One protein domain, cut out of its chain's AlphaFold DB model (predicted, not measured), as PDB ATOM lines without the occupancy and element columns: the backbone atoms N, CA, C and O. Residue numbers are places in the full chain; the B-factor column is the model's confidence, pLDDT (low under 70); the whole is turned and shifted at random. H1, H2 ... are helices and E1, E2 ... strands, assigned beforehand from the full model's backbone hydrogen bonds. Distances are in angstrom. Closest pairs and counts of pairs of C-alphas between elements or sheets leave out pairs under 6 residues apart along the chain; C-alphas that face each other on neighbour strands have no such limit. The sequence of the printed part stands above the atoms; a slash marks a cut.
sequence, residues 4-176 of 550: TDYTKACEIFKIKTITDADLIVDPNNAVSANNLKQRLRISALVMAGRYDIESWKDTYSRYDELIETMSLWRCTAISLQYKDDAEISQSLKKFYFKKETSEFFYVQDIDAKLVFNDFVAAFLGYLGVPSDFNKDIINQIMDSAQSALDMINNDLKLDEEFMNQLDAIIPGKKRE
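AT A GLANCE: This is residues 4 to 176 of the 550 residues of an uncharacterized protein of Bacteroides uniformis (UniProt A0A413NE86). An elongated model: at one end helices H3, H5, H6 and H8 gather round the long helix H2, and at the other a small sheet, E1 E3 E4, is partly face to face with a second sheet, E2 E6 E5, their strands crossed. The second sheet has H4 over one face, and residues 8 to 14, mostly of H1, stick out. The printed part has 173 residues, with eight named helices and six named strands in the order H1 E1 H2 H3 E2 E3 E4 E5 E6 H4 H5 H6 H7 H8. The sheet E1 E3 E4 is antiparallel, E2 E6 E5 mixed, and the class mixed. The whole is loose, with a radius of gyration of the C-alphas of 19.6 A and spans of 66 by 36 by 25 A.

IN THESE COORDINATES: H1, residues 4 to 12, begins at C-alpha 4, (268.581, 258.549, 280.600). E1 is residues 23 to 28. H2, residues 34 to 51, is 25.6 A long, and H3, residues 56 to 69, 19.8 A. E2, residues 71 to 75, runs on into E3, residues 77 to 82, at 93 degrees. E4 is residues 85 to 90, E5 95 to 98 and E6 103 to 107. H4, residues 113 to 127, is 20.8 A long. H5 is residues 135 to 143, H6 145 to 150, H7 154 to 158 and H8 160 to 169, ending at C-alpha 169, (240.927, 283.523, 251.184).

HOW THE PARTS SIT: H2 is the hub. It forms a helical hairpin with H3, at a shallow tilt of 20 degrees, the C-alphas of Ala 48 and Trp 56 closest at 4.6 A. H2 touches H8, C-alphas 42 and 169 closest at 7.0 A. With residues 40 to 47 alone it touches H5, C-alphas 43 and 141 closest at 5.4 A; with residues 39 to 46 alone it touches H6, C-alphas 39 and 145 closest at 5.4 A. H7 and H8 touch only at the corner, only just, with 3 pairs of C-alphas within 8 A. H4 runs along E5 at a height over the sheet of 9.0 A: two layers, a helix on one face of a sheet. E2 and E6 are parallel, N 73 to O 104 2.9 A; E6 and E5 form a hairpin, N 96 to O 105 2.8 A. The two sheets form a sandwich, face to face, their strands at 69 degrees. E1 and E3 are antiparallel, N 24 to O 81 2.8 A; E3 and E4 form a hairpin, N 80 to O 90 2.8 A. In H3, H5, H6, H7 and H8 every O i to N i+4 pair is within hydrogen-bond range; H1 has 4 of 5, H2 12 of 14 and H4 10 of 11.

THE WHOLE: The C-alphas farthest apart, those of Phe 13 and Arg 175, are 68.3 A apart. The printed part has no cut and no long link. Mean pLDDT of the printed part is 90.0; residues 4 to 5 are under 70.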
ATOM      1  N   THR A   4     267.868 258.297 279.340       57.81
ATOM      2  CA  THR A   4     268.581 258.549 280.600       57.81
ATOM      3  C   THR A   4     269.709 257.578 280.944       57.81
ATOM      4  O   THR A   4     270.515 257.915 281.806       57.81
ATOM      5  N   ASP A   5     269.778 256.384 280.351       62.22
ATOM      6  CA  ASP A   5     270.854 255.426 280.651       62.22
ATOM      7  C   ASP A   5     272.008 255.485 279.644       62.22
ATOM      8  O   ASP A   5     273.149 255.201 280.008       62.22
ATOM      9  N   TYR A   6     271.749 255.946 278.415       71.44
ATOM     10  CA  TYR A   6     272.795 256.153 277.411       71.44
ATOM     11  C   TYR A   6     273.728 257.306 277.809       71.44
ATOM     12  O   TYR A   6     274.944 257.125 277.851       71.44
ATOM     13  N   THR A   7     273.174 258.459 278.206       73.25
ATOM     14  CA  THR A   7     273.968 259.635 278.608       73.25
ATOM     15  C   THR A   7     274.909 259.325 279.775       73.25
ATOM     16  O   THR A   7     276.088 259.664 279.715       73.25
ATOM     17  N   LYS A   8     274.439 258.584 280.792       75.88
ATOM     18  CA  LYS A   8     275.271 258.141 281.930       75.88
ATOM     19  C   LYS A   8     276.425 257.237 281.486       75.88
ATOM     20  O   LYS A   8     277.525 257.334 282.025       75.88
ATOM     21  N   ALA A   9     276.199 256.353 280.511       78.00
ATOM     22  CA  ALA A   9     277.264 255.522 279.958       78.00
ATOM     23  C   ALA A   9     278.310 256.383 279.226       78.00
ATOM     24  O   ALA A   9     279.508 256.215 279.456       78.00
ATOM     25  N   CYS A  10     277.875 257.352 278.414       81.31
ATOM     26  CA  CYS A  10     278.768 258.311 277.762       81.31
ATOM     27  C   CYS A  10     279.593 259.123 278.774       81.31
ATOM     28  O   CYS A  10     280.804 259.244 278.595       81.31
ATOM     29  N   GLU A  11     278.989 259.602 279.867       80.62
ATOM     30  CA  GLU A  11     279.688 260.283 280.968       80.62
ATOM     31  C   GLU A  11     280.762 259.392 281.617       80.62
ATOM     32  O   GLU A  11     281.912 259.815 281.760       80.62
ATOM     33  N   ILE A  12     280.422 258.139 281.951       84.00
ATOM     34  CA  ILE A  12     281.351 257.158 282.544       84.00
ATOM     35  C   ILE A  12     282.553 256.898 281.622       84.00
ATOM     36  O   ILE A  12     283.693 256.855 282.091       84.00
ATOM     37  N   PHE A  13     282.320 256.771 280.313       84.62
ATOM     38  CA  PHE A  13     283.374 256.569 279.313       84.62
ATOM     39  C   PHE A  13     284.028 257.873 278.815       84.62
ATOM     40  O   PHE A  13     284.942 257.814 277.994       84.62
ATOM     41  N   LYS A  14     283.606 259.042 279.322       81.12
ATOM     42  CA  LYS A  14     284.045 260.386 278.893       81.12
ATOM     43  C   LYS A  14     283.868 260.660 277.391       81.12
ATOM     44  O   LYS A  14     284.626 261.425 276.798       81.12
ATOM     45  N   ILE A  15     282.856 260.049 276.783       83.38
ATOM     46  CA  ILE A  15     282.461 260.296 275.396       83.38
ATOM     47  C   ILE A  15     281.705 261.628 275.360       83.38
ATOM     48  O   ILE A  15     280.669 261.777 276.012       83.38
ATOM     49  N   LYS A  16     282.219 262.608 274.606       80.31
ATOM     50  CA  LYS A  16     281.574 263.920 274.455       80.31
ATOM     51  C   LYS A  16     280.272 263.744 273.668       80.31
ATOM     52  O   LYS A  16     280.303 263.488 272.468       80.31
ATOM     53  N   THR A  17     279.140 263.845 274.356       81.62
ATOM     54  CA  THR A  17     277.816 263.791 273.721       81.62
ATOM     55  C   THR A  17     277.534 265.136 273.054       81.62
ATOM     56  O   THR A  17     277.801 266.177 273.651       81.62
ATOM     57  N   ILE A  18     277.018 265.110 271.827       81.88
ATOM     58  CA  ILE A  18     276.576 266.294 271.080       81.88
ATOM     59  C   ILE A  18     275.052 266.377 271.196       81.88
ATOM     60  O   ILE A  18     274.373 265.365 271.019       81.88
ATOM     61  N   THR A  19     274.519 267.559 271.501       80.19
ATOM     62  CA  THR A  19     273.073 267.829 271.574       80.19
ATOM     63  C   THR A  19     272.657 268.877 270.542       80.19
ATOM     64  O   THR A  19     273.510 269.568 269.984       80.19
ATOM     65  N   ASP A  20     271.353 269.057 270.309       74.56
ATOM     66  CA  ASP A  20     270.846 270.104 269.404       74.56
ATOM     67  C   ASP A  20     271.314 271.519 269.808       74.56
ATOM     68  O   ASP A  20     271.568 272.352 268.944       74.56
ATOM     69  N   ALA A  21     271.529 271.777 271.106       79.38
ATOM     70  CA  ALA A  21     272.076 273.040 271.624       79.38
ATOM     71  C   ALA A  21     273.589 273.229 271.350       79.38
ATOM     72  O   ALA A  21     274.196 274.242 271.725       79.38
ATOM     73  N   ASP A  22     274.226 272.251 270.707       83.69
ATOM     74  CA  ASP A  22     275.605 272.310 270.237       83.69
ATOM     75  C   ASP A  22     275.728 272.339 268.704       83.69
ATOM     76  O   ASP A  22     276.847 272.427 268.187       83.69
ATOM     77  N   LEU A  23     274.604 272.292 267.984       83.81
ATOM     78  CA  LEU A  23     274.555 272.318 266.527       83.81
ATOM     79  C   LEU A  23     274.195 273.717 266.011       83.81
ATOM     80  O   LEU A  23     273.202 274.322 266.404       83.81
ATOM     81  N   ILE A  24     275.004 274.209 265.079       85.38
ATOM     82  CA  ILE A  24     274.697 275.350 264.222       85.38
ATOM     83  C   ILE A  24     273.917 274.807 263.021       85.38
ATOM     84  O   ILE A  24     274.335 273.822 262.405       85.38
ATOM     85  N   VAL A  25     272.788 275.438 262.695       85.25
ATOM     86  CA  VAL A  25     271.949 275.064 261.549       85.25
ATOM     87  C   VAL A  25     272.087 276.121 260.456       85.25
ATOM     88  O   VAL A  25     271.742 277.279 260.689       85.25
ATOM     89  N   ASP A  26     272.573 275.727 259.278       85.50
ATOM     90  CA  ASP A  26     272.768 276.614 258.123       85.50
ATOM     91  C   ASP A  26     271.890 276.172 256.927       85.50
ATOM     92  O   ASP A  26     272.093 275.083 256.373       85.50
ATOM     93  N   PRO A  27     270.856 276.952 256.549       86.56
ATOM     94  CA  PRO A  27     269.954 276.642 255.442       86.56
ATOM     95  C   PRO A  27     270.514 277.133 254.090       86.56
ATOM     96  O   PRO A  27     270.269 278.258 253.644       86.56
ATOM     97  N   ASN A  28     271.242 276.258 253.392       85.81
ATOM     98  CA  ASN A  28     271.926 276.574 252.135       85.81
ATOM     99  C   ASN A  28     270.957 277.037 251.024       85.81
ATOM    100  O   ASN A  28     270.102 276.268 250.562       85.81
ATOM    101  N   ASN A  29     271.195 278.239 250.487       87.31
ATOM    102  CA  ASN A  29     270.425 278.866 249.402       87.31
ATOM    103  C   ASN A  29     268.921 279.020 249.719       87.31
ATOM    104  O   ASN A  29     268.077 278.678 248.891       87.31
ATOM    105  N   ALA A  30     268.588 279.505 250.918       89.38
ATOM    106  CA  ALA A  30     267.209 279.792 251.311       89.38
ATOM    107  C   ALA A  30     266.535 280.839 250.395       89.38
ATOM    108  O   ALA A  30     267.022 281.958 250.225       89.38
ATOM    109  N   VAL A  31     265.377 280.482 249.836       92.75
ATOM    110  CA  VAL A  31     264.488 281.335 249.032       92.75
ATOM    111  C   VAL A  31     263.117 281.359 249.700       92.75
ATOM    112  O   VAL A  31     262.615 280.312 250.107       92.75
ATOM    113  N   SER A  32     262.495 282.535 249.827       93.12
ATOM    114  CA  SER A  32     261.181 282.633 250.475       93.12
ATOM    115  C   SER A  32     260.115 281.867 249.687       93.12
ATOM    116  O   SER A  32     260.019 281.995 248.467       93.12
ATOM    117  N   ALA A  33     259.309 281.095 250.413       92.81
ATOM    118  CA  ALA A  33     258.188 280.303 249.918       92.81
ATOM    119  C   ALA A  33     256.854 280.756 250.549       92.81
ATOM    120  O   ALA A  33     255.909 279.981 250.683       92.81
ATOM    121  N   ASN A  34     256.766 282.030 250.954       91.00
ATOM    122  CA  ASN A  34     255.592 282.594 251.633       91.00
ATOM    123  C   ASN A  34     254.301 282.576 250.783       91.00
ATOM    124  O   ASN A  34     253.224 282.787 251.331       91.00
ATOM    125  N   ASN A  35     254.365 282.252 249.485       89.31
ATOM    126  CA  ASN A  35     253.184 281.942 248.669       89.31
ATOM    127  C   ASN A  35     252.383 280.740 249.213       89.31
ATOM    128  O   ASN A  35     251.165 280.698 249.065       89.31
ATOM    129  N   LEU A  36     253.039 279.792 249.893       92.19
ATOM    130  CA  LEU A  36     252.380 278.644 250.526       92.19
ATOM    131  C   LEU A  36     251.465 279.043 251.696       92.19
ATOM    132  O   LEU A  36     250.577 278.270 252.051       92.19
ATOM    133  N   LYS A  37     251.608 280.255 252.261       94.62
ATOM    134  CA  LYS A  37     250.732 280.745 253.341       94.62
ATOM    135  C   LYS A  37     249.251 280.725 252.961       94.62
ATOM    136  O   LYS A  37     248.424 280.514 253.837       94.62
ATOM    137  N   GLN A  38     248.899 280.899 251.682       93.94
ATOM    138  CA  GLN A  38     247.499 280.811 251.252       93.94
ATOM    139  C   GLN A  38     246.946 279.381 251.382       93.94
ATOM    140  O   GLN A  38     245.827 279.223 251.858       93.94
ATOM    141  N   ARG A  39     247.740 278.343 251.069       94.25
ATOM    142  CA  ARG A  39     247.362 276.939 251.331       94.25
ATOM    143  C   ARG A  39     247.164 276.708 252.827       94.25
ATOM    144  O   ARG A  39     246.127 276.205 253.235       94.25
ATOM    145  N   LEU A  40     248.119 277.164 253.641       96.25
ATOM    146  CA  LEU A  40     248.063 277.015 255.098       96.25
ATOM    147  C   LEU A  40     246.885 277.768 255.739       96.25
ATOM    148  O   LEU A  40     246.326 277.271 256.709       96.25
ATOM    149  N   ARG A  41     246.467 278.918 255.187       97.38
ATOM    150  CA  ARG A  41     245.250 279.647 255.596       97.38
ATOM    151  C   ARG A  41     243.982 278.828 255.357       97.38
ATOM    152  O   ARG A  41     243.147 278.751 256.251       97.38
ATOM    153  N   ILE A  42     243.862 278.179 254.195       97.06
ATOM    154  CA  ILE A  42     242.734 277.285 253.883       97.06
ATOM    155  C   ILE A  42     242.725 276.110 254.870       97.06
ATOM    156  O   ILE A  42     241.732 275.908 255.566       97.06
ATOM    157  N   SER A  43     243.850 275.398 255.008       97.12
ATOM    158  CA  SER A  43     243.976 274.278 255.949       97.12
ATOM    159  C   SER A  43     243.675 274.695 257.396       97.12
ATOM    160  O   SER A  43     242.971 273.984 258.103       97.12
ATOM    161  N   ALA A  44     244.142 275.862 257.847       97.31
ATOM    162  CA  ALA A  44     243.888 276.357 259.201       97.31
ATOM    163  C   ALA A  44     242.429 276.775 259.444       97.31
ATOM    164  O   ALA A  44     241.919 276.540 260.540       97.31
ATOM    165  N   LEU A  45     241.745 277.347 258.446       97.88
ATOM    166  CA  LEU A  45     240.314 277.655 258.536       97.88
ATOM    167  C   LEU A  45     239.494 276.370 258.680       97.88
ATOM    168  O   LEU A  45     238.663 276.265 259.580       97.88
ATOM    169  N   VAL A  46     239.772 275.365 257.846       96.94
ATOM    170  CA  VAL A  46     239.048 274.087 257.893       96.94
ATOM    171  C   VAL A  46     239.398 273.294 259.153       96.94
ATOM    172  O   VAL A  46     238.495 272.744 259.774       96.94
ATOM    173  N   MET A  47     240.656 273.302 259.613       96.31
ATOM    174  CA  MET A  47     241.025 272.723 260.914       96.31
ATOM    175  C   MET A  47     240.269 273.379 262.077       96.31
ATOM    176  O   MET A  47     239.814 272.667 262.966       96.31
ATOM    177  N   ALA A  48     240.103 274.706 262.079       96.50
ATOM    178  CA  ALA A  48     239.322 275.389 263.108       96.50
ATOM    179  C   ALA A  48     237.839 274.973 263.057       96.50
ATOM    180  O   ALA A  48     237.296 274.538 264.070       96.50
ATOM    181  N   GLY A  49     237.215 275.028 261.873       95.44
ATOM    182  CA  GLY A  49     235.805 274.666 261.681       95.44
ATOM    183  C   GLY A  49     235.482 273.191 261.940       95.44
ATOM    184  O   GLY A  49     234.396 272.870 262.413       95.44
ATOM    185  N   ARG A  50     236.416 272.276 261.648       93.81
ATOM    186  CA  ARG A  50     236.241 270.829 261.868       93.81
ATOM    187  C   ARG A  50     236.598 270.371 263.282       93.81
ATOM    188  O   ARG A  50     236.221 269.255 263.630       93.81
ATOM    189  N   TYR A  51     237.278 271.201 264.075       93.44
ATOM    190  CA  TYR A  51     237.502 270.950 265.500       93.44
ATOM    191  C   TYR A  51     236.334 271.453 266.361       93.44
ATOM    192  O   TYR A  51     235.817 270.700 267.182       93.44
ATOM    193  N   ASP A  52     235.899 272.701 266.165       92.56
ATOM    194  CA  ASP A  52     234.826 273.320 266.952       92.56
ATOM    195  C   ASP A  52     234.077 274.366 266.113       92.56
ATOM    196  O   ASP A  52     234.595 275.450 265.844       92.56
ATOM    197  N   ILE A  53     232.842 274.051 265.718       91.25
ATOM    198  CA  ILE A  53     231.989 274.929 264.905       91.25
ATOM    199  C   ILE A  53     231.397 276.117 265.690       91.25
ATOM    200  O   ILE A  53     230.955 277.080 265.075       91.25
ATOM    201  N   GLU A  54     231.421 276.109 267.026       92.25
ATOM    202  CA  GLU A  54     230.985 277.257 267.834       92.25
ATOM    203  C   GLU A  54     232.130 278.263 268.061       92.25
ATOM    204  O   GLU A  54     231.883 279.470 268.094       92.25
ATOM    205  N   SER A  55     233.386 277.800 268.174       93.75
ATOM    206  CA  SER A  55     234.562 278.661 268.423       93.75
ATOM    207  C   SER A  55     235.554 278.806 267.256       93.75
ATOM    208  O   SER A  55     236.601 279.452 267.418       93.75
ATOM    209  N   TRP A  56     235.243 278.271 266.063       96.25
ATOM    210  CA  TRP A  56     236.163 278.282 264.912       96.25
ATOM    211  C   TRP A  56     236.704 279.676 264.591       96.25
ATOM    212  O   TRP A  56     237.854 279.796 264.182       96.25
ATOM    213  N   LYS A  57     235.902 280.728 264.784       96.62
ATOM    214  CA  LYS A  57     236.228 282.108 264.401       96.62
ATOM    215  C   LYS A  57     237.383 282.689 265.215       96.62
ATOM    216  O   LYS A  57     238.330 283.232 264.639       96.62
ATOM    217  N   ASP A  58     237.352 282.521 266.535       95.94
ATOM    218  CA  ASP A  58     238.429 282.967 267.429       95.94
ATOM    219  C   ASP A  58     239.673 282.079 267.262       95.94
ATOM    220  O   ASP A  58     240.806 282.567 267.209       95.94
ATOM    221  N   THR A  59     239.458 280.771 267.091       96.38
ATOM    222  CA  THR A  59     240.513 279.780 266.837       96.38
ATOM    223  C   THR A  59     241.254 280.054 265.521       96.38
ATOM    224  O   THR A  59     242.484 280.103 265.511       96.38
ATOM    225  N   TYR A  60     240.529 280.309 264.429       97.88
ATOM    226  CA  TYR A  60     241.094 280.672 263.131       97.88
ATOM    227  C   TYR A  60     241.790 282.033 263.164       97.88
ATOM    228  O   TYR A  60     242.898 282.138 262.647       97.88
ATOM    229  N   SER A  61     241.211 283.055 263.808       97.06
ATOM    230  CA  SER A  61     241.856 284.376 263.919       97.06
ATOM    231  C   SER A  61     243.243 284.262 264.564       97.06
ATOM    232  O   SER A  61     244.221 284.812 264.059       97.06
ATOM    233  N   ARG A  62     243.357 283.450 265.625       97.19
ATOM    234  CA  ARG A  62     244.632 283.118 266.276       97.19
ATOM    235  C   ARG A  62     245.594 282.360 265.352       97.19
ATOM    236  O   ARG A  62     246.801 282.585 265.422       97.19
ATOM    237  N   TYR A  63     245.097 281.462 264.500       97.56
ATOM    238  CA  TYR A  63     245.930 280.771 263.512       97.56
ATOM    239  C   TYR A  63     246.400 281.703 262.387       97.56
ATOM    240  O   TYR A  63     247.546 281.587 261.959       97.56
ATOM    241  N   ASP A  64     245.573 282.644 261.930       97.19
ATOM    242  CA  ASP A  64     245.924 283.569 260.851       97.19
ATOM    243  C   ASP A  64     247.008 284.577 261.273       97.19
ATOM    244  O   ASP A  64     247.953 284.819 260.521       97.19
ATOM    245  N   GLU A  65     246.962 285.083 262.512       97.00
ATOM    246  CA  GLU A  65     248.045 285.902 263.087       97.00
ATOM    247  C   GLU A  65     249.390 285.145 263.131       97.00
ATOM    248  O   GLU A  65     250.451 285.700 262.819       97.00
ATOM    249  N   LEU A  66     249.361 283.851 263.470       97.19
ATOM    250  CA  LEU A  66     250.544 282.986 263.457       97.19
ATOM    251  C   LEU A  66     251.027 282.714 262.022       97.19
ATOM    252  O   LEU A  66     252.221 282.818 261.737       97.19
ATOM    253  N   ILE A  67     250.118 282.456 261.077       97.00
ATOM    254  CA  ILE A  67     250.468 282.247 259.663       97.00
ATOM    255  C   ILE A  67     251.015 283.533 259.027       97.00
ATOM    256  O   ILE A  67     251.930 283.467 258.204       97.00
ATOM    257  N   GLU A  68     250.543 284.716 259.422       95.25
ATOM    258  CA  GLU A  68     251.101 285.986 258.953       95.25
ATOM    259  C   GLU A  68     252.490 286.266 259.548       95.25
ATOM    260  O   GLU A  68     253.369 286.738 258.826       95.25
ATOM    261  N   THR A  69     252.748 285.897 260.807       94.44
ATOM    262  CA  THR A  69     254.045 286.149 261.466       94.44
ATOM    263  C   THR A  69     255.149 285.136 261.136       94.44
ATOM    264  O   THR A  69     256.317 285.529 261.074       94.44
ATOM    265  N   MET A  70     254.834 283.864 260.862       95.69
ATOM    266  CA  MET A  70     255.836 282.865 260.445       95.69
ATOM    267  C   MET A  70     256.484 283.177 259.085       95.69
ATOM    268  O   MET A  70     255.942 283.922 258.266       95.69
ATOM    269  N   SER A  71     257.633 282.561 258.791       95.69
ATOM    270  CA  SER A  71     258.279 282.634 257.467       95.69
ATOM    271  C   SER A  71     258.660 281.258 256.931       95.69
ATOM    272  O   SER A  71     259.207 280.434 257.660       95.69
ATOM    273  N   LEU A  72     258.387 281.022 255.647       95.69
ATOM    274  CA  LEU A  72     258.671 279.775 254.931       95.69
ATOM    275  C   LEU A  72     259.857 279.961 253.980       95.69
ATOM    276  O   LEU A  72     259.886 280.905 253.184       95.69
ATOM    277  N   TRP A  73     260.809 279.031 254.033       95.31
ATOM    278  CA  TRP A  73     262.082 279.100 253.318       95.31
ATOM    279  C   TRP A  73     262.418 277.769 252.629       95.31
ATOM    280  O   TRP A  73     262.783 276.784 253.276       95.31
ATOM    281  N   ARG A  74     262.367 277.750 251.295       94.56
ATOM    282  CA  ARG A  74     262.837 276.624 250.482       94.56
ATOM    283  C   ARG A  74     264.350 276.701 250.309       94.56
ATOM    284  O   ARG A  74     264.865 277.710 249.839       94.56
ATOM    285  N   CYS A  75     265.048 275.619 250.622       92.81
ATOM    286  CA  CYS A  75     266.505 275.527 250.645       92.81
ATOM    287  C   CYS A  75     266.997 274.400 249.722       92.81
ATOM    288  O   CYS A  75     266.263 273.463 249.403       92.81
ATOM    289  N   THR A  76     268.267 274.452 249.317       89.25
ATOM    290  CA  THR A  76     268.916 273.341 248.583       89.25
ATOM    291  C   THR A  76     269.425 272.225 249.498       89.25
ATOM    292  O   THR A  76     269.490 271.073 249.079       89.25
ATOM    293  N   ALA A  77     269.764 272.559 250.744       89.38
ATOM    294  CA  ALA A  77     270.150 271.641 251.812       89.38
ATOM    295  C   ALA A  77     269.975 272.350 253.165       89.38
ATOM    296  O   ALA A  77     269.953 273.579 253.209       89.38
ATOM    297  N   ILE A  78     269.887 271.589 254.258       89.44
ATOM    298  CA  ILE A  78     269.977 272.116 255.625       89.44
ATOM    299  C   ILE A  78     271.184 271.446 256.280       89.44
ATOM    300  O   ILE A  78     271.190 270.235 256.516       89.44
ATOM    301  N   SER A  79     272.224 272.235 256.518       86.69
ATOM    302  CA  SER A  79     273.479 271.800 257.122       86.69
ATOM    303  C   SER A  79     273.368 271.851 258.646       86.69
ATOM    304  O   SER A  79     272.962 272.867 259.204       86.69
ATOM    305  N   LEU A  80     273.756 270.775 259.326       86.12
ATOM    306  CA  LEU A  80     274.007 270.736 260.767       86.12
ATOM    307  C   LEU A  80     275.520 270.665 260.968       86.12
ATOM    308  O   LEU A  80     276.138 269.711 260.500       86.12
ATOM    309  N   GLN A  81     276.109 271.636 261.662       87.50
ATOM    310  CA  GLN A  81     277.542 271.681 261.967       87.50
ATOM    311  C   GLN A  81     277.756 271.823 263.473       87.50
ATOM    312  O   GLN A  81     277.055 272.581 264.138       87.50
ATOM    313  N   TYR A  82     278.721 271.102 264.032       88.12
ATOM    314  CA  TYR A  82     279.024 271.179 265.455       88.12
ATOM    315  C   TYR A  82     279.811 272.450 265.802       88.12
ATOM    316  O   TYR A  82     280.830 272.753 265.186       88.12
ATOM    317  N   LYS A  83     279.365 273.197 266.821       87.44
ATOM    318  CA  LYS A  83     279.929 274.522 267.153       87.44
ATOM    319  C   LYS A  83     281.403 274.516 267.584       87.44
ATOM    320  O   LYS A  83     282.076 275.528 267.414       87.44
ATOM    321  N   ASP A  84     281.890 273.404 268.141       85.69
ATOM    322  CA  ASP A  84     283.275 273.273 268.622       85.69
ATOM    323  C   ASP A  84     284.215 272.617 267.587       85.69
ATOM    324  O   ASP A  84     285.430 272.666 267.768       85.69
ATOM    325  N   ASP A  85     283.682 271.980 266.534       83.94
ATOM    326  CA  ASP A  85     284.466 271.312 265.485       83.94
ATOM    327  C   ASP A  85     283.730 271.356 264.138       83.94
ATOM    328  O   ASP A  85     282.722 270.678 263.927       83.94
ATOM    329  N   ALA A  86     284.265 272.152 263.213       80.12
ATOM    330  CA  ALA A  86     283.678 272.387 261.902       80.12
ATOM    331  C   ALA A  86     283.707 271.156 260.974       80.12
ATOM    332  O   ALA A  86     282.917 271.115 260.027       80.12
ATOM    333  N   GLU A  87     284.576 270.167 261.221       82.12
ATOM    334  CA  GLU A  87     284.634 268.936 260.418       82.12
ATOM    335  C   GLU A  87     283.453 268.001 260.735       82.12
ATOM    336  O   GLU A  87     282.990 267.260 259.864       82.12
ATOM    337  N   ILE A  88     282.890 268.088 261.947       81.88
ATOM    338  CA  ILE A  88     281.694 267.339 262.350       81.88
ATOM    339  C   ILE A  88     280.450 268.051 261.799       81.88
ATOM    340  O   ILE A  88     279.853 268.919 262.442       81.88
ATOM    341  N   SER A  89     280.049 267.674 260.583       82.69
ATOM    342  CA  SER A  89     278.864 268.215 259.907       82.69
ATOM    343  C   SER A  89     278.080 267.167 259.107       82.69
ATOM    344  O   SER A  89     278.618 266.142 258.691       82.69
ATOM    345  N   GLN A  90     276.784 267.416 258.893       80.81
ATOM    346  CA  GLN A  90     275.904 266.597 258.051       80.81
ATOM    347  C   GLN A  90     274.816 267.438 257.364       80.81
ATOM    348  O   GLN A  90     274.308 268.395 257.938       80.81
ATOM    349  N   SER A  91     274.396 267.041 256.160       79.56
ATOM    350  CA  SER A  91     273.343 267.706 255.361       79.56
ATOM    351  C   SER A  91     272.119 266.810 255.097       79.56
ATOM    352  O   SER A  91     271.368 266.990 254.133       79.56
ATOM    353  N   LEU A  92     271.921 265.798 255.951       78.69
ATOM    354  CA  LEU A  92     270.835 264.820 255.823       78.69
ATOM    355  C   LEU A  92     269.455 265.395 256.178       78.69
ATOM    356  O   LEU A  92     268.456 264.922 255.639       78.69
ATOM    357  N   LYS A  93     269.394 266.411 257.050       84.69
ATOM    358  CA  LYS A  93     268.143 266.998 257.548       84.69
ATOM    359  C   LYS A  93     267.360 267.662 256.407       84.69
ATOM    360  O   LYS A  93     267.925 268.426 255.625       84.69
ATOM    361  N   LYS A  94     266.069 267.331 256.286       89.50
ATOM    362  CA  LYS A  94     265.197 267.790 255.186       89.50
ATOM    363  C   LYS A  94     264.221 268.889 255.596       89.50
ATOM    364  O   LYS A  94     263.864 269.710 254.757       89.50
ATOM    365  N   PHE A  95     263.885 268.959 256.879       93.69
ATOM    366  CA  PHE A  95     263.079 270.017 257.474       93.69
ATOM    367  C   PHE A  95     263.734 270.561 258.753       93.69
ATOM    368  O   PHE A  95     264.392 269.824 259.493       93.69
ATOM    369  N   TYR A  96     263.555 271.850 259.039       91.62
ATOM    370  CA  TYR A  96     263.935 272.463 260.309       91.62
ATOM    371  C   TYR A  96     263.013 273.634 260.667       91.62
ATOM    372  O   TYR A  96     262.893 274.595 259.911       91.62
ATOM    373  N   PHE A  97     262.422 273.579 261.863       93.25
ATOM    374  CA  PHE A  97     261.685 274.690 262.460       93.25
ATOM    375  C   PHE A  97     262.539 275.398 263.519       93.25
ATOM    376  O   PHE A  97     262.929 274.797 264.524       93.25
ATOM    377  N   LYS A  98     262.804 276.685 263.293       90.75
ATOM    378  CA  LYS A  98     263.563 277.579 264.171       90.75
ATOM    379  C   LYS A  98     262.585 278.396 265.018       90.75
ATOM    380  O   LYS A  98     261.972 279.360 264.550       90.75
ATOM    381  N   LYS A  99     262.400 277.960 266.265       88.69
ATOM    382  CA  LYS A  99     261.310 278.401 267.153       88.69
ATOM    383  C   LYS A  99     261.441 279.859 267.588       88.69
ATOM    384  O   LYS A  99     260.439 280.524 267.816       88.69
ATOM    385  N   GLU A 100     262.667 280.359 267.675       87.25
ATOM    386  CA  GLU A 100     263.014 281.690 268.181       87.25
ATOM    387  C   GLU A 100     262.582 282.811 267.224       87.25
ATOM    388  O   GLU A 100     262.391 283.949 267.647       87.25
ATOM    389  N   THR A 101     262.444 282.493 265.935       89.94
ATOM    390  CA  THR A 101     262.106 283.434 264.855       89.94
ATOM    391  C   THR A 101     260.868 283.022 264.055       89.94
ATOM    392  O   THR A 101     260.498 283.721 263.118       89.94
ATOM    393  N   SER A 102     260.206 281.917 264.423       93.69
ATOM    394  CA  SER A 102     259.084 281.317 263.678       93.69
ATOM    395  C   SER A 102     259.413 281.009 262.205       93.69
ATOM    396  O   SER A 102     258.584 281.185 261.310       93.69
ATOM    397  N   GLU A 103     260.641 280.555 261.936       94.31
ATOM    398  CA  GLU A 103     261.120 280.266 260.579       94.31
ATOM    399  C   GLU A 103     261.110 278.763 260.271       94.31
ATOM    400  O   GLU A 103     261.695 277.952 260.991       94.31
ATOM    401  N   PHE A 104     260.465 278.403 259.165       95.62
ATOM    402  CA  PHE A 104     260.274 277.042 258.676       95.62
ATOM    403  C   PHE A 104     261.137 276.822 257.427       95.62
ATOM    404  O   PHE A 104     260.839 277.350 256.354       95.62
ATOM    405  N   PHE A 105     262.204 276.037 257.562       94.56
ATOM    406  CA  PHE A 105     263.139 275.713 256.485       94.56
ATOM    407  C   PHE A 105     262.886 274.300 255.961       94.56
ATOM    408  O   PHE A 105     262.807 273.354 256.746       94.56
ATOM    409  N   TYR A 106     262.817 274.137 254.641       94.75
ATOM    410  CA  TYR A 106     262.619 272.832 254.011       94.75
ATOM    411  C   TYR A 106     263.470 272.644 252.752       94.75
ATOM    412  O   TYR A 106     263.806 273.610 252.065       94.75
ATOM    413  N   VAL A 107     263.853 271.403 252.451       91.31
ATOM    414  CA  VAL A 107     264.740 271.063 251.329       91.31
ATOM    415  C   VAL A 107     263.935 270.675 250.091       91.31
ATOM    416  O   VAL A 107     263.233 269.673 250.109       91.31
ATOM    417  N   GLN A 108     264.132 271.418 248.996       88.06
ATOM    418  CA  GLN A 108     263.502 271.237 247.675       88.06
ATOM    419  C   GLN A 108     261.971 271.362 247.647       88.06
ATOM    420  O   GLN A 108     261.464 272.314 247.057       88.06
ATOM    421  N   ASP A 109     261.248 270.431 248.254       88.62
ATOM    422  CA  ASP A 109     259.791 270.330 248.192       88.62
ATOM    423  C   ASP A 109     259.220 270.137 249.600       88.62
ATOM    424  O   ASP A 109     259.833 269.464 250.428       88.62
ATOM    425  N   ILE A 110     258.082 270.770 249.880       89.56
ATOM    426  CA  ILE A 110     257.390 270.680 251.169       89.56
ATOM    427  C   ILE A 110     256.483 269.445 251.234       89.56
ATOM    428  O   ILE A 110     256.279 268.901 252.316       89.56
ATOM    429  N   ASP A 111     256.030 268.965 250.073       87.00
ATOM    430  CA  ASP A 111     255.088 267.848 249.935       87.00
ATOM    431  C   ASP A 111     255.806 266.492 249.772       87.00
ATOM    432  O   ASP A 111     255.201 265.423 249.815       87.00
ATOM    433  N   ALA A 112     257.139 266.503 249.670       87.75
ATOM    434  CA  ALA A 112     257.942 265.289 249.742       87.75
ATOM    435  C   ALA A 112     257.817 264.652 251.138       87.75
ATOM    436  O   ALA A 112     258.186 265.268 252.132       87.75
ATOM    437  N   LYS A 113     257.377 263.391 251.221       81.31
ATOM    438  CA  LYS A 113     257.020 262.667 252.464       81.31
ATOM    439  C   LYS A 113     257.909 262.906 253.703       81.31
ATOM    440  O   LYS A 113     257.396 263.128 254.794       81.31
ATOM    441  N   LEU A 114     259.239 262.874 253.550       77.06
ATOM    442  CA  LEU A 114     260.195 263.088 254.660       77.06
ATOM    443  C   LEU A 114     260.301 264.551 255.133       77.06
ATOM    444  O   LEU A 114     260.880 264.814 256.180       77.06
ATOM    445  N   VAL A 115     259.801 265.497 254.342       88.38
ATOM    446  CA  VAL A 115     259.632 266.908 254.702       88.38
ATOM    447  C   VAL A 115     258.224 267.142 255.234       88.38
ATOM    448  O   VAL A 115     258.083 267.779 256.271       88.38
ATOM    449  N   PHE A 116     257.209 266.602 254.554       89.81
ATOM    450  CA  PHE A 116     255.797 266.811 254.871       89.81
ATOM    451  C   PHE A 116     255.459 266.414 256.313       89.81
ATOM    452  O   PHE A 116     254.966 267.248 257.068       89.81
ATOM    453  N   ASN A 117     255.805 265.193 256.739       89.12
ATOM    454  CA  ASN A 117     255.484 264.707 258.090       89.12
ATOM    455  C   ASN A 117     256.134 265.577 259.190       89.12
ATOM    456  O   ASN A 117     255.477 265.962 260.159       89.12
ATOM    457  N   ASP A 118     257.413 265.927 259.012       91.00
ATOM    458  CA  ASP A 118     258.173 266.805 259.911       91.00
ATOM    459  C   ASP A 118     257.592 268.238 259.937       91.00
ATOM    460  O   ASP A 118     257.485 268.855 261.003       91.00
ATOM    461  N   PHE A 119     257.197 268.764 258.771       94.50
ATOM    462  CA  PHE A 119     256.579 270.081 258.621       94.50
ATOM    463  C   PHE A 119     255.210 270.145 259.301       94.50
ATOM    464  O   PHE A 119     254.986 271.047 260.105       94.50
ATOM    465  N   VAL A 120     254.318 269.190 259.021       93.38
ATOM    466  CA  VAL A 120     252.971 269.118 259.604       93.38
ATOM    467  C   VAL A 120     253.064 269.034 261.127       93.38
ATOM    468  O   VAL A 120     252.461 269.855 261.817       93.38
ATOM    469  N   ALA A 121     253.898 268.144 261.673       92.75
ATOM    470  CA  ALA A 121     254.090 268.030 263.120       92.75
ATOM    471  C   ALA A 121     254.579 269.347 263.764       92.75
ATOM    472  O   ALA A 121     254.105 269.735 264.837       92.75
ATOM    473  N   ALA A 122     255.495 270.066 263.108       94.56
ATOM    474  CA  ALA A 122     255.974 271.363 263.583       94.56
ATOM    475  C   ALA A 122     254.937 272.490 263.427       94.56
ATOM    476  O   ALA A 122     254.847 273.352 264.299       94.56
ATOM    477  N   PHE A 123     254.151 272.485 262.348       95.81
ATOM    478  CA  PHE A 123     253.132 273.492 262.054       95.81
ATOM    479  C   PHE A 123     251.940 273.388 263.011       95.81
ATOM    480  O   PHE A 123     251.556 274.391 263.609       95.81
ATOM    481  N   LEU A 124     251.430 272.178 263.264       95.38
ATOM    482  CA  LEU A 124     250.381 271.927 264.261       95.38
ATOM    483  C   LEU A 124     250.831 272.348 265.669       95.38
ATOM    484  O   LEU A 124     250.088 273.012 266.393       95.38
ATOM    485  N   GLY A 125     252.075 272.023 266.036       94.69
ATOM    486  CA  GLY A 125     252.677 272.429 267.308       94.69
ATOM    487  C   GLY A 125     252.966 273.933 267.422       94.69
ATOM    488  O   GLY A 125     253.024 274.450 268.535       94.69
ATOM    489  N   TYR A 126     253.131 274.639 266.299       96.44
ATOM    490  CA  TYR A 126     253.291 276.095 266.247       96.44
ATOM    491  C   TYR A 126     251.949 276.828 266.343       96.44
ATOM    492  O   TYR A 126     251.818 277.761 267.134       96.44
ATOM    493  N   LEU A 127     250.940 276.366 265.600       95.69
ATOM    494  CA  LEU A 127     249.561 276.832 265.731       95.69
ATOM    495  C   LEU A 127     248.980 276.532 267.120       95.69
ATOM    496  O   LEU A 127     248.081 277.235 267.577       95.69
ATOM    497  N   GLY A 128     249.470 275.497 267.808       93.88
ATOM    498  CA  GLY A 128     248.851 275.005 269.036       93.88
ATOM    499  C   GLY A 128     247.483 274.399 268.738       93.88
ATOM    500  O   GLY A 128     246.483 274.814 269.328       93.88
ATOM    501  N   VAL A 129     247.451 273.475 267.773       93.06
ATOM    502  CA  VAL A 129     246.290 272.619 267.494       93.06
ATOM    503  C   VAL A 129     246.148 271.590 268.630       93.06
ATOM    504  O   VAL A 129     247.164 271.016 269.038       93.06
ATOM    505  N   PRO A 130     244.937 271.350 269.169       89.56
ATOM    506  CA  PRO A 130     244.713 270.373 270.236       89.56
ATOM    507  C   PRO A 130     245.121 268.945 269.836       89.56
ATOM    508  O   PRO A 130     244.874 268.499 268.717       89.56
ATOM    509  N   SER A 131     245.775 268.220 270.748       87.81
ATOM    510  CA  SER A 131     246.367 266.893 270.483       87.81
ATOM    511  C   SER A 131     245.358 265.741 270.387       87.81
ATOM    512  O   SER A 131     245.727 264.623 270.034       87.81
ATOM    513  N   ASP A 132     244.117 266.019 270.764       90.12
ATOM    514  CA  ASP A 132     242.922 265.179 270.714       90.12
ATOM    515  C   ASP A 132     242.152 265.312 269.388       90.12
ATOM    516  O   ASP A 132     241.305 264.472 269.089       90.12
ATOM    517  N   PHE A 133     242.474 266.309 268.557       90.44
ATOM    518  CA  PHE A 133     241.898 266.430 267.220       90.44
ATOM    519  C   PHE A 133     242.365 265.263 266.328       90.44
ATOM    520  O   PHE A 133     243.553 264.935 266.270       90.44
ATOM    521  N   ASN A 134     241.409 264.618 265.651       89.12
ATOM    522  CA  ASN A 134     241.624 263.434 264.819       89.12
ATOM    523  C   ASN A 134     242.734 263.671 263.773       89.12
ATOM    524  O   ASN A 134     242.677 264.604 262.970       89.12
ATOM    525  N   LYS A 135     243.748 262.800 263.785       88.19
ATOM    526  CA  LYS A 135     244.961 262.953 262.969       88.19
ATOM    527  C   LYS A 135     244.727 262.711 261.488       88.19
ATOM    528  O   LYS A 135     245.396 263.339 260.680       88.19
ATOM    529  N   ASP A 136     243.798 261.838 261.132       87.50
ATOM    530  CA  ASP A 136     243.529 261.469 259.744       87.50
ATOM    531  C   ASP A 136     242.766 262.596 259.038       87.50
ATOM    532  O   ASP A 136     243.138 263.001 257.937       87.50
ATOM    533  N   ILE A 137     241.827 263.226 259.756       89.44
ATOM    534  CA  ILE A 137     241.200 264.497 259.372       89.44
ATOM    535  C   ILE A 137     242.260 265.593 259.181       89.44
ATOM    536  O   ILE A 137     242.237 266.297 258.172       89.44
ATOM    537  N   ILE A 138     243.214 265.738 260.109       91.94
ATOM    538  CA  ILE A 138     244.305 266.717 259.970       91.94
ATOM    539  C   ILE A 138     245.196 266.404 258.758       91.94
ATOM    540  O   ILE A 138     245.538 267.317 258.011       91.94
ATOM    541  N   ASN A 139     245.567 265.139 258.547       88.94
ATOM    542  CA  ASN A 139     246.424 264.719 257.438       88.94
ATOM    543  C   ASN A 139     245.770 265.041 256.085       88.94
ATOM    544  O   ASN A 139     246.430 265.624 255.228       88.94
ATOM    545  N   GLN A 140     244.472 264.757 255.931       91.25
ATOM    546  CA  GLN A 140     243.685 265.132 254.749       91.25
ATOM    547  C   GLN A 140     243.639 266.662 254.565       91.25
ATOM    548  O   GLN A 140     243.993 267.177 253.507       91.25
ATOM    549  N   ILE A 141     243.326 267.431 255.618       94.19
ATOM    550  CA  ILE A 141     243.288 268.906 255.541       94.19
ATOM    551  C   ILE A 141     244.674 269.527 255.239       94.19
ATOM    552  O   ILE A 141     244.756 270.644 254.716       94.19
ATOM    553  N   MET A 142     245.775 268.842 255.558       93.81
ATOM    554  CA  MET A 142     247.144 269.334 255.347       93.81
ATOM    555  C   MET A 142     247.787 268.905 254.018       93.81
ATOM    556  O   MET A 142     248.710 269.599 253.575       93.81
ATOM    557  N   ASP A 143     247.315 267.820 253.393       89.75
ATOM    558  CA  ASP A 143     247.788 267.293 252.101       89.75
ATOM    559  C   ASP A 143     247.789 268.379 251.014       89.75
ATOM    560  O   ASP A 143     248.836 268.801 250.516       89.75
ATOM    561  N   SER A 144     246.607 268.906 250.696       91.19
ATOM    562  CA  SER A 144     246.422 269.824 249.577       91.19
ATOM    563  C   SER A 144     245.317 270.841 249.836       91.19
ATOM    564  O   SER A 144     244.412 270.648 250.645       91.19
ATOM    565  N   ALA A 145     245.370 271.955 249.097       90.31
ATOM    566  CA  ALA A 145     244.339 272.990 249.162       90.31
ATOM    567  C   ALA A 145     242.951 272.466 248.753       90.31
ATOM    568  O   ALA A 145     241.952 273.017 249.201       90.31
ATOM    569  N   GLN A 146     242.896 271.428 247.908       91.69
ATOM    570  CA  GLN A 146     241.643 270.817 247.475       91.69
ATOM    571  C   GLN A 146     241.117 269.835 248.528       91.69
ATOM    572  O   GLN A 146     239.989 270.023 248.967       91.69
ATOM    573  N   SER A 147     241.944 268.917 249.052       92.44
ATOM    574  CA  SER A 147     241.512 268.017 250.136       92.44
ATOM    575  C   SER A 147     241.030 268.794 251.376       92.44
ATOM    576  O   SER A 147     239.997 268.467 251.956       92.44
ATOM    577  N   ALA A 148     241.671 269.923 251.706       94.31
ATOM    578  CA  ALA A 148     241.162 270.854 252.715       94.31
ATOM    579  C   ALA A 148     239.736 271.366 252.412       94.31
ATOM    580  O   ALA A 148     238.905 271.411 253.313       94.31
ATOM    581  N   LEU A 149     239.429 271.739 251.167       93.81
ATOM    582  CA  LEU A 149     238.088 272.190 250.765       93.81
ATOM    583  C   LEU A 149     237.060 271.050 250.796       93.81
ATOM    584  O   LEU A 149     235.921 271.269 251.207       93.81
ATOM    585  N   ASP A 150     237.452 269.843 250.398       92.44
ATOM    586  CA  ASP A 150     236.566 268.673 250.374       92.44
ATOM    587  C   ASP A 150     236.145 268.252 251.794       92.44
ATOM    588  O   ASP A 150     235.006 267.842 252.017       92.44
ATOM    589  N   MET A 151     237.010 268.496 252.785       93.25
ATOM    590  CA  MET A 151     236.741 268.274 254.211       93.25
ATOM    591  C   MET A 151     235.762 269.273 254.856       93.25
ATOM    592  O   MET A 151     235.441 269.137 256.042       93.25
ATOM    593  N   ILE A 152     235.245 270.257 254.109       93.12
ATOM    594  CA  ILE A 152     234.204 271.180 254.580       93.12
ATOM    595  C   ILE A 152     232.838 270.475 254.526       93.12
ATOM    596  O   ILE A 152     232.256 270.264 253.456       93.12
ATOM    597  N   ASN A 153     232.302 270.124 255.696       90.62
ATOM    598  CA  ASN A 153     231.015 269.439 255.832       90.62
ATOM    599  C   ASN A 153     229.809 270.370 255.558       90.62
ATOM    600  O   ASN A 153     229.965 271.549 255.237       90.62
ATOM    601  N   ASN A 154     228.586 269.835 255.644       89.75
ATOM    602  CA  ASN A 154     227.374 270.614 255.371       89.75
ATOM    603  C   ASN A 154     227.159 271.758 256.377       89.75
ATOM    604  O   ASN A 154     226.762 272.845 255.975       89.75
ATOM    605  N   ASP A 155     227.472 271.544 257.653       91.56
ATOM    606  CA  ASP A 155     227.247 272.534 258.715       91.56
ATOM    607  C   ASP A 155     228.113 273.784 258.497       91.56
ATOM    608  O   ASP A 155     227.615 274.908 258.523       91.56
ATOM    609  N   LEU A 156     229.389 273.594 258.138       92.94
ATOM    610  CA  LEU A 156     230.295 274.683 257.757       92.94
ATOM    611  C   LEU A 156     229.886 275.376 256.445       92.94
ATOM    612  O   LEU A 156     230.145 276.565 256.280       92.94
ATOM    613  N   LYS A 157     229.204 274.675 255.526       92.56
ATOM    614  CA  LYS A 157     228.592 275.276 254.320       92.56
ATOM    615  C   LYS A 157     227.308 276.065 254.626       92.56
ATOM    616  O   LYS A 157     226.855 276.833 253.776       92.56
ATOM    617  N   LEU A 158     226.709 275.874 255.805       91.38
ATOM    618  CA  LEU A 158     225.546 276.624 256.292       91.38
ATOM    619  C   LEU A 158     225.927 277.831 257.164       91.38
ATOM    620  O   LEU A 158     225.134 278.773 257.252       91.38
ATOM    621  N   ASP A 159     227.120 277.835 257.763       93.88
ATOM    622  CA  ASP A 159     227.685 279.003 258.438       93.88
ATOM    623  C   ASP A 159     228.079 280.084 257.413       93.88
ATOM    624  O   ASP A 159     229.053 279.985 256.658       93.88
ATOM    625  N   GLU A 160     227.299 281.165 257.388       92.88
ATOM    626  CA  GLU A 160     227.544 282.284 256.489       92.88
ATOM    627  C   GLU A 160     228.835 283.053 256.782       92.88
ATOM    628  O   GLU A 160     229.409 283.596 255.832       92.88
ATOM    629  N   GLU A 161     229.286 283.121 258.039       95.88
ATOM    630  CA  GLU A 161     230.534 283.782 258.429       95.88
ATOM    631  C   GLU A 161     231.749 282.930 258.055       95.88
ATOM    632  O   GLU A 161     232.706 283.475 257.502       95.88
ATOM    633  N   PHE A 162     231.686 281.610 258.254       96.81
ATOM    634  CA  PHE A 162     232.722 280.675 257.804       96.81
ATOM    635  C   PHE A 162     232.896 280.757 256.288       96.81
ATOM    636  O   PHE A 162     233.999 280.974 255.783       96.81
ATOM    637  N   MET A 163     231.787 280.698 255.545       95.06
ATOM    638  CA  MET A 163     231.823 280.801 254.089       95.06
ATOM    639  C   MET A 163     232.242 282.196 253.595       95.06
ATOM    640  O   MET A 163     232.875 282.296 252.545       95.06
ATOM    641  N   ASN A 164     231.957 283.276 254.336       94.75
ATOM    642  CA  ASN A 164     232.511 284.608 254.039       94.75
ATOM    643  C   ASN A 164     234.034 284.649 254.266       94.75
ATOM    644  O   ASN A 164     234.757 285.242 253.467       94.75
ATOM    645  N   GLN A 165     234.528 284.016 255.335       96.56
ATOM    646  CA  GLN A 165     235.957 283.945 255.641       96.56
ATOM    647  C   GLN A 165     236.716 283.077 254.626       96.56
ATOM    648  O   GLN A 165     237.842 283.418 254.261       96.56
ATOM    649  N   LEU A 166     236.092 282.013 254.114       95.81
ATOM    650  CA  LEU A 166     236.633 281.215 253.016       95.81
ATOM    651  C   LEU A 166     236.702 282.019 251.710       95.81
ATOM    652  O   LEU A 166     237.736 281.993 251.045       95.81
ATOM    653  N   ASP A 167     235.654 282.777 251.362       94.50
ATOM    654  CA  ASP A 167     235.646 283.627 250.158       94.50
ATOM    655  C   ASP A 167     236.710 284.739 250.227       94.50
ATOM    656  O   ASP A 167     237.326 285.088 249.223       94.50
ATOM    657  N   ALA A 168     237.021 285.243 251.427       94.69
ATOM    658  CA  ALA A 168     238.122 286.186 251.631       94.69
ATOM    659  C   ALA A 168     239.519 285.577 251.365       94.69
ATOM    660  O   ALA A 168     240.447 286.314 251.028       94.69
ATOM    661  N   ILE A 169     239.679 284.251 251.491       93.75
ATOM    662  CA  ILE A 169     240.927 283.523 251.184       93.75
ATOM    663  C   ILE A 169     240.941 283.039 249.721       93.75
ATOM    664  O   ILE A 169     241.996 283.043 249.080       93.75
ATOM    665  N   ILE A 170     239.781 282.632 249.188       93.31
ATOM    666  CA  ILE A 170     239.571 282.153 247.813       93.31
ATOM    667  C   ILE A 170     238.337 282.862 247.205       93.31
ATOM    668  O   ILE A 170     237.217 282.349 247.306       93.31
ATOM    669  N   PRO A 171     238.515 284.027 246.550       92.69
ATOM    670  CA  PRO A 171     237.402 284.836 246.047       92.69
ATOM    671  C   PRO A 171     236.464 284.088 245.096       92.69
ATOM    672  O   PRO A 171     236.863 283.644 244.019       92.69
ATOM    673  N   GLY A 172     235.187 284.015 245.471       86.19
ATOM    674  CA  GLY A 172     234.125 283.349 244.726       86.19
ATOM    675  C   GLY A 172     233.731 281.953 245.218       86.19
ATOM    676  O   GLY A 172     232.655 281.499 244.815       86.19
ATOM    677  N   LYS A 173     234.526 281.302 246.084       89.44
ATOM    678  CA  LYS A 173     234.294 279.924 246.557       89.44
ATOM    679  C   LYS A 173     232.960 279.748 247.305       89.44
ATOM    680  O   LYS A 173     232.344 278.687 247.186       89.44
ATOM    681  N   LYS A 174     232.428 280.790 247.966       88.62
ATOM    682  CA  LYS A 174     231.092 280.774 248.613       88.62
ATOM    683  C   LYS A 174     229.944 280.513 247.626       88.62
ATOM    684  O   LYS A 174     228.870 280.096 248.042       88.62
ATOM    685  N   ARG A 175     230.146 280.729 246.320       84.62
ATOM    686  CA  ARG A 175     229.134 280.445 245.280       84.62
ATOM    687  C   ARG A 175     229.189 279.014 244.743       84.62
ATOM    688  O   ARG A 175     228.217 278.569 244.149       84.62
ATOM    689  N   GLU A 176     230.309 278.321 244.933       85.38
ATOM    690  CA  GLU A 176     230.494 276.922 244.523       85.38
ATOM    691  C   GLU A 176     230.030 275.952 245.617       85.38
ATOM    692  O   GLU A 176     229.533 274.869 245.327       85.38
TER     693      GLU A 176